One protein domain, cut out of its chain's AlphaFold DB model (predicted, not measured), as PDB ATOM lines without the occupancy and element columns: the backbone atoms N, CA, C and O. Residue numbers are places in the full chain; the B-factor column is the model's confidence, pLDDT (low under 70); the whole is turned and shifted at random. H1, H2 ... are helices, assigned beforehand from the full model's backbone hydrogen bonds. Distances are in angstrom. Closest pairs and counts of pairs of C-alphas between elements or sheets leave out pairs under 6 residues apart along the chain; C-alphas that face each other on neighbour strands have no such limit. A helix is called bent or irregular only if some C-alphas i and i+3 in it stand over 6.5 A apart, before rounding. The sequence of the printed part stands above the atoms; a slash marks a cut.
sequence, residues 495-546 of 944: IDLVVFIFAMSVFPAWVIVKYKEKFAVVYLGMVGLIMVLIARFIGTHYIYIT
ATOM      1  N   ILE A 495     -52.996  28.888 -43.120       93.38
ATOM      2  CA  ILE A 495     -52.616  29.262 -41.745       93.38
ATOM      3  C   ILE A 495     -53.325  28.355 -40.740       93.38
ATOM      4  O   ILE A 495     -52.730  27.948 -39.747       93.38
ATOM      5  N   ASP A 496     -54.585  28.019 -41.004       93.94
ATOM      6  CA  ASP A 496     -55.360  27.055 -40.224       93.94
ATOM      7  C   ASP A 496     -54.697  25.669 -40.202       93.94
ATOM      8  O   ASP A 496     -54.589  25.060 -39.136       93.94
ATOM      9  N   LEU A 497     -54.166  25.209 -41.338       95.38
ATOM     10  CA  LEU A 497     -53.422  23.951 -41.433       95.38
ATOM     11  C   LEU A 497     -52.073  24.014 -40.709       95.38
ATOM     12  O   LEU A 497     -51.722  23.079 -39.991       95.38
ATOM     13  N   VAL A 498     -51.322  25.111 -40.849       94.56
ATOM     14  CA  VAL A 498     -50.039  25.301 -40.148       94.56
ATOM     15  C   VAL A 498     -50.246  25.331 -38.634       94.56
ATOM     16  O   VAL A 498     -49.521  24.651 -37.909       94.56
ATOM     17  N   VAL A 499     -51.255  26.062 -38.151       93.62
ATOM     18  CA  VAL A 499     -51.615  26.104 -36.725       93.62
ATOM     19  C   VAL A 499     -52.042  24.722 -36.235       93.62
ATOM     20  O   VAL A 499     -51.604  24.303 -35.165       93.62
ATOM     21  N   PHE A 500     -52.828  23.981 -37.021       92.31
ATOM     22  CA  PHE A 500     -53.212  22.609 -36.690       92.31
ATOM     23  C   PHE A 500     -51.995  21.677 -36.577       92.31
ATOM     24  O   PHE A 500     -51.867  20.961 -35.585       92.31
ATOM     25  N   ILE A 501     -51.065  21.713 -37.540       91.56
ATOM     26  CA  ILE A 501     -49.833  20.903 -37.516       91.56
ATOM     27  C   ILE A 501     -48.952  21.282 -36.318       91.56
ATOM     28  O   ILE A 501     -48.428  20.397 -35.635       91.56
ATOM     29  N   PHE A 502     -48.803  22.578 -36.037       89.88
ATOM     30  CA  PHE A 502     -48.037  23.067 -34.894       89.88
ATOM     31  C   PHE A 502     -48.654  22.600 -33.571       89.88
ATOM     32  O   PHE A 502     -47.951  22.027 -32.742       89.88
ATOM     33  N   ALA A 503     -49.972  22.747 -33.403       89.31
ATOM     34  CA  ALA A 503     -50.690  22.271 -32.223       89.31
ATOM     35  C   ALA A 503     -50.544  20.750 -32.047       89.31
ATOM     36  O   ALA A 503     -50.204  20.295 -30.958       89.31
ATOM     37  N   MET A 504     -50.697  19.969 -33.123       88.06
ATOM     38  CA  MET A 504     -50.516  18.510 -33.109       88.06
ATOM     39  C   MET A 504     -49.078  18.067 -32.814       88.06
ATOM     40  O   MET A 504     -48.880  16.935 -32.388       88.06
ATOM     41  N   SER A 505     -48.082  18.933 -33.024       84.75
ATOM     42  CA  SER A 505     -46.673  18.634 -32.737       84.75
ATOM     43  C   SER A 505     -46.271  19.058 -31.320       84.75
ATOM     44  O   SER A 505     -45.620  18.299 -30.604       84.75
ATOM     45  N   VAL A 506     -46.679  20.257 -30.895       86.69
ATOM     46  CA  VAL A 506     -46.285  20.857 -29.610       86.69
ATOM     47  C   VAL A 506     -47.113  20.323 -28.448       86.69
ATOM     48  O   VAL A 506     -46.545  20.029 -27.399       86.69
ATOM     49  N   PHE A 507     -48.429  20.148 -28.612       83.69
ATOM     50  CA  PHE A 507     -49.296  19.679 -27.528       83.69
ATOM     51  C   PHE A 507     -48.866  18.302 -26.998       83.69
ATOM     52  O   PHE A 507     -48.688  18.165 -25.787       83.69
ATOM     53  N   PRO A 508     -48.590  17.290 -27.840       79.75
ATOM     54  CA  PRO A 508     -48.117  16.015 -27.325       79.75
ATOM     55  C   PRO A 508     -46.693  16.069 -26.771       79.75
ATOM     56  O   PRO A 508     -46.415  15.404 -25.778       79.75
ATOM     57  N   ALA A 509     -45.795  16.871 -27.359       80.56
ATOM     58  CA  ALA A 509     -44.456  17.082 -26.809       80.56
ATOM     59  C   ALA A 509     -44.524  17.673 -25.389       80.56
ATOM     60  O   ALA A 509     -43.851  17.186 -24.482       80.56
ATOM     61  N   TRP A 510     -45.411  18.647 -25.170       84.56
ATOM     62  CA  TRP A 510     -45.706  19.204 -23.852       84.56
ATOM     63  C   TRP A 510     -46.284  18.149 -22.891       84.56
ATOM     64  O   TRP A 510     -45.809  18.038 -21.761       84.56
ATOM     65  N   VAL A 511     -47.224  17.303 -23.339       79.88
ATOM     66  CA  VAL A 511     -47.761  16.180 -22.536       79.88
ATOM     67  C   VAL A 511     -46.656  15.189 -22.142       79.88
ATOM     68  O   VAL A 511     -46.598  14.765 -20.990       79.88
ATOM     69  N   ILE A 512     -45.742  14.832 -23.047       77.00
ATOM     70  CA  ILE A 512     -44.617  13.927 -22.743       77.00
ATOM     71  C   ILE A 512     -43.690  14.542 -21.695       77.00
ATOM     72  O   ILE A 512     -43.295  13.858 -20.754       77.00
ATOM     73  N   VAL A 513     -43.363  15.830 -21.836       81.44
ATOM     74  CA  VAL A 513     -42.501  16.549 -20.887       81.44
ATOM     75  C   VAL A 513     -43.173  16.702 -19.520       81.44
ATOM     76  O   VAL A 513     -42.478  16.627 -18.510       81.44
ATOM     77  N   LYS A 514     -44.500  16.871 -19.465       81.12
ATOM     78  CA  LYS A 514     -45.255  17.044 -18.211       81.12
ATOM     79  C   LYS A 514     -45.547  15.724 -17.487       81.12
ATOM     80  O   LYS A 514     -45.539  15.691 -16.263       81.12
ATOM     81  N   TYR A 515     -45.763  14.625 -18.214       78.31
ATOM     82  CA  TYR A 515     -46.205  13.338 -17.650       78.31
ATOM     83  C   TYR A 515     -45.166  12.207 -17.804       78.31
ATOM     84  O   TYR A 515     -45.561  11.049 -17.973       78.31
ATOM     85  N   LYS A 516     -43.867  12.564 -17.737       65.19
ATOM     86  CA  LYS A 516     -42.618  11.854 -18.135       65.19
ATOM     87  C   LYS A 516     -42.523  10.318 -18.056       65.19
ATOM     88  O   LYS A 516     -41.627   9.773 -18.686       65.19
ATOM     89  N   GLU A 517     -43.419   9.590 -17.392       61.28
ATOM     90  CA  GLU A 517     -43.316   8.127 -17.243       61.28
ATOM     91  C   GLU A 517     -44.538   7.309 -17.701       61.28
ATOM     92  O   GLU A 517     -44.389   6.119 -17.967       61.28
ATOM     93  N   LYS A 518     -45.738   7.891 -17.876       59.97
ATOM     94  CA  LYS A 518     -46.947   7.093 -18.211       59.97
ATOM     95  C   LYS A 518     -47.449   7.220 -19.653       59.97
ATOM     96  O   LYS A 518     -48.136   6.319 -20.126       59.97
ATOM     97  N   PHE A 519     -47.094   8.286 -20.375       59.81
ATOM     98  CA  PHE A 519     -47.636   8.562 -21.719       59.81
ATOM     99  C   PHE A 519     -46.629   8.453 -22.872       59.81
ATOM    100  O   PHE A 519     -47.049   8.352 -24.025       59.81
ATOM    101  N   ALA A 520     -45.321   8.410 -22.595       62.25
ATOM    102  CA  ALA A 520     -44.288   8.343 -23.634       62.25
ATOM    103  C   ALA A 520     -44.426   7.091 -24.524       62.25
ATOM    104  O   ALA A 520     -44.309   7.185 -25.743       62.25
ATOM    105  N   VAL A 521     -44.767   5.938 -23.935       65.31
ATOM    106  CA  VAL A 521     -44.966   4.670 -24.664       65.31
ATOM    107  C   VAL A 521     -46.196   4.727 -25.575       65.31
ATOM    108  O   VAL A 521     -46.142   4.304 -26.728       65.31
ATOM    109  N   VAL A 522     -47.299   5.302 -25.087       66.56
ATOM    110  CA  VAL A 522     -48.547   5.438 -25.855       66.56
ATOM    111  C   VAL A 522     -48.378   6.451 -26.992       66.56
ATOM    112  O   VAL A 522     -48.840   6.207 -28.107       66.56
ATOM    113  N   TYR A 523     -47.670   7.558 -26.748       68.12
ATOM    114  CA  TYR A 523     -47.377   8.557 -27.772       68.12
ATOM    115  C   TYR A 523     -46.420   8.035 -28.848       68.12
ATOM    116  O   TYR A 523     -46.715   8.180 -30.031       68.12
ATOM    117  N   LEU A 524     -45.319   7.374 -28.474       69.38
ATOM    118  CA  LEU A 524     -44.413   6.730 -29.436       69.38
ATOM    119  C   LEU A 524     -45.148   5.670 -30.272       69.38
ATOM    120  O   LEU A 524     -44.915   5.574 -31.477       69.38
ATOM    121  N   GLY A 525     -46.096   4.945 -29.667       73.56
ATOM    122  CA  GLY A 525     -47.005   4.043 -30.377       73.56
ATOM    123  C   GLY A 525     -47.919   4.762 -31.378       73.56
ATOM    124  O   GLY A 525     -48.027   4.330 -32.526       73.56
ATOM    125  N   MET A 526     -48.536   5.884 -30.989       74.06
ATOM    126  CA  MET A 526     -49.386   6.690 -31.878       74.06
ATOM    127  C   MET A 526     -48.598   7.364 -33.009       74.06
ATOM    128  O   MET A 526     -49.022   7.295 -34.160       74.06
ATOM    129  N   VAL A 527     -47.438   7.961 -32.724       73.81
ATOM    130  CA  VAL A 527     -46.550   8.547 -33.744       73.81
ATOM    131  C   VAL A 527     -46.030   7.469 -34.687       73.81
ATOM    132  O   VAL A 527     -46.042   7.673 -35.898       73.81
ATOM    133  N   GLY A 528     -45.649   6.299 -34.167       76.31
ATOM    134  CA  GLY A 528     -45.281   5.141 -34.979       76.31
ATOM    135  C   GLY A 528     -46.413   4.713 -35.917       76.31
ATOM    136  O   GLY A 528     -46.186   4.527 -37.113       76.31
ATOM    137  N   LEU A 529     -47.650   4.640 -35.418       77.69
ATOM    138  CA  LEU A 529     -48.828   4.326 -36.229       77.69
ATOM    139  C   LEU A 529     -49.078   5.393 -37.307       77.69
ATOM    140  O   LEU A 529     -49.306   5.044 -38.464       77.69
ATOM    141  N   ILE A 530     -48.987   6.680 -36.960       77.94
ATOM    142  CA  ILE A 530     -49.142   7.795 -37.906       77.94
ATOM    143  C   ILE A 530     -48.046   7.747 -38.977       77.94
ATOM    144  O   ILE A 530     -48.357   7.860 -40.159       77.94
ATOM    145  N   MET A 531     -46.789   7.496 -38.608       74.00
ATOM    146  CA  MET A 531     -45.679   7.349 -39.557       74.00
ATOM    147  C   MET A 531     -45.878   6.146 -40.486       74.00
ATOM    148  O   MET A 531     -45.621   6.253 -41.684       74.00
ATOM    149  N   VAL A 532     -46.414   5.027 -39.984       79.75
ATOM    150  CA  VAL A 532     -46.790   3.864 -40.810       79.75
ATOM    151  C   VAL A 532     -47.939   4.203 -41.764       79.75
ATOM    152  O   VAL A 532     -47.909   3.796 -42.927       79.75
ATOM    153  N   LEU A 533     -48.940   4.964 -41.314       78.31
ATOM    154  CA  LEU A 533     -50.057   5.410 -42.150       78.31
ATOM    155  C   LEU A 533     -49.602   6.409 -43.223       78.31
ATOM    156  O   LEU A 533     -49.989   6.253 -44.380       78.31
ATOM    157  N   ILE A 534     -48.730   7.363 -42.882       76.38
ATOM    158  CA  ILE A 534     -48.117   8.307 -43.827       76.38
ATOM    159  C   ILE A 534     -47.247   7.552 -44.834       76.38
ATOM    160  O   ILE A 534     -47.392   7.764 -46.033       76.38
ATOM    161  N   ALA A 535     -46.403   6.615 -44.393       76.25
ATOM    162  CA  ALA A 535     -45.586   5.797 -45.288       76.25
ATOM    163  C   ALA A 535     -46.449   4.935 -46.225       76.25
ATOM    164  O   ALA A 535     -46.161   4.840 -47.420       76.25
ATOM    165  N   ARG A 536     -47.552   4.356 -45.725       78.75
ATOM    166  CA  ARG A 536     -48.536   3.648 -46.560       78.75
ATOM    167  C   ARG A 536     -49.231   4.579 -47.547       78.75
ATOM    168  O   ARG A 536     -49.411   4.186 -48.699       78.75
ATOM    169  N   PHE A 537     -49.609   5.783 -47.126       80.50
ATOM    170  CA  PHE A 537     -50.243   6.778 -47.986       80.50
ATOM    171  C   PHE A 537     -49.283   7.237 -49.088       80.50
ATOM    172  O   PHE A 537     -49.620   7.133 -50.262       80.50
ATOM    173  N   ILE A 538     -48.052   7.622 -48.743       78.38
ATOM    174  CA  ILE A 538     -47.001   7.989 -49.703       78.38
ATOM    175  C   ILE A 538     -46.710   6.819 -50.644       78.38
ATOM    176  O   ILE A 538     -46.651   7.020 -51.852       78.38
ATOM    177  N   GLY A 539     -46.590   5.591 -50.132       79.00
ATOM    178  CA  GLY A 539     -46.359   4.403 -50.953       79.00
ATOM    179  C   GLY A 539     -47.499   4.137 -51.940       79.00
ATOM    180  O   GLY A 539     -47.256   3.928 -53.127       79.00
ATOM    181  N   THR A 540     -48.755   4.201 -51.492       77.94
ATOM    182  CA  THR A 540     -49.927   4.018 -52.369       77.94
ATOM    183  C   THR A 540     -50.075   5.152 -53.381       77.94
ATOM    184  O   THR A 540     -50.365   4.879 -54.547       77.94
ATOM    185  N   HIS A 541     -49.802   6.401 -52.992       72.75
ATOM    186  CA  HIS A 541     -49.826   7.552 -53.896       72.75
ATOM    187  C   HIS A 541     -48.678   7.511 -54.913       72.75
ATOM    188  O   HIS A 541     -48.900   7.742 -56.099       72.75
ATOM    189  N   TYR A 542     -47.474   7.123 -54.495       74.75
ATOM    190  CA  TYR A 542     -46.329   6.914 -55.379       74.75
ATOM    191  C   TYR A 542     -46.608   5.802 -56.398       74.75
ATOM    192  O   TYR A 542     -46.364   5.984 -57.590       74.75
ATOM    193  N   ILE A 543     -47.206   4.682 -55.971       77.56
ATOM    194  CA  ILE A 543     -47.647   3.595 -56.867       77.56
ATOM    195  C   ILE A 543     -48.747   4.077 -57.828       77.56
ATOM    196  O   ILE A 543     -48.761   3.697 -59.000       77.56
ATOM    197  N   TYR A 544     -49.671   4.919 -57.361       77.19
ATOM    198  CA  TYR A 544     -50.728   5.489 -58.195       77.19
ATOM    199  C   TYR A 544     -50.167   6.442 -59.261       77.19
ATOM    200  O   TYR A 544     -50.456   6.261 -60.444       77.19
ATOM    201  N   ILE A 545     -49.310   7.391 -58.868       70.12
ATOM    202  CA  ILE A 545     -48.659   8.359 -59.765       70.12
ATOM    203  C   ILE A 545     -47.766   7.637 -60.771       70.12
ATOM    204  O   ILE A 545     -47.851   7.913 -61.964       70.12
ATOM    205  N   THR A 546     -46.964   6.660 -60.339       70.44
ATOM    206  CA  THR A 546     -46.129   5.870 -61.259       70.44
ATOM    207  C   THR A 546     -46.971   5.037 -62.225       70.44
ATOM    208  O   THR A 546     -46.619   4.951 -63.399       70.44
TER     209      THR A 546
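Overview. This is residues 495 to 546 of the 944 residues of a protein of Folsomia candida (UniProt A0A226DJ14). The long helix H2 and the shorter H1 make an open, flat V, meeting near the ends that a turn at residues 515 to 519 joins. From there the two arms spread, and residues 495 to 507 and 528 to 546 stand free. The printed part has 52 residues, H1 then H2, all helix with no named strand; it is only just loose, close to extended, with a radius of gyration of the C-alphas of 14.4 A and spans of 44 by 29 by 8 A.

Along the chain. H2, residues 520 to 546, is 37.8 A long and ends at C-alpha 546 (-46.129, 5.870, -61.259). H1, residues 495 to 514, is 27.5 A long and begins at C-alpha 495 (-52.616, 29.262, -41.745). H1 is neither bent nor irregular, but only just: C-alphas 505 and 508 are 6.2 A apart.

Arrangement. H2 and H1 form a helical hairpin. They only just touch, with 3 pairs of C-alphas within 8 A, through residues 520 to 523 of H2 and 508 to 512 of H1 alone; the closest C-alphas, of Ile 512 and Ala 520, are 5.7 A apart. They run opposite ways at a shallow tilt of 33 degrees, only just short of steep. Every O i to N i+4 pair is within hydrogen-bond range in H2, and 14 of 16 in H1.

Size, cuts and confidence. The two C-alphas farthest apart, of Lys 514 and Thr 546, are 44.5 A apart. The printed part has no cut, and the link is tight. Residues 516 to 524, of which 520 to 524 belong to H2, have pLDDT under 70.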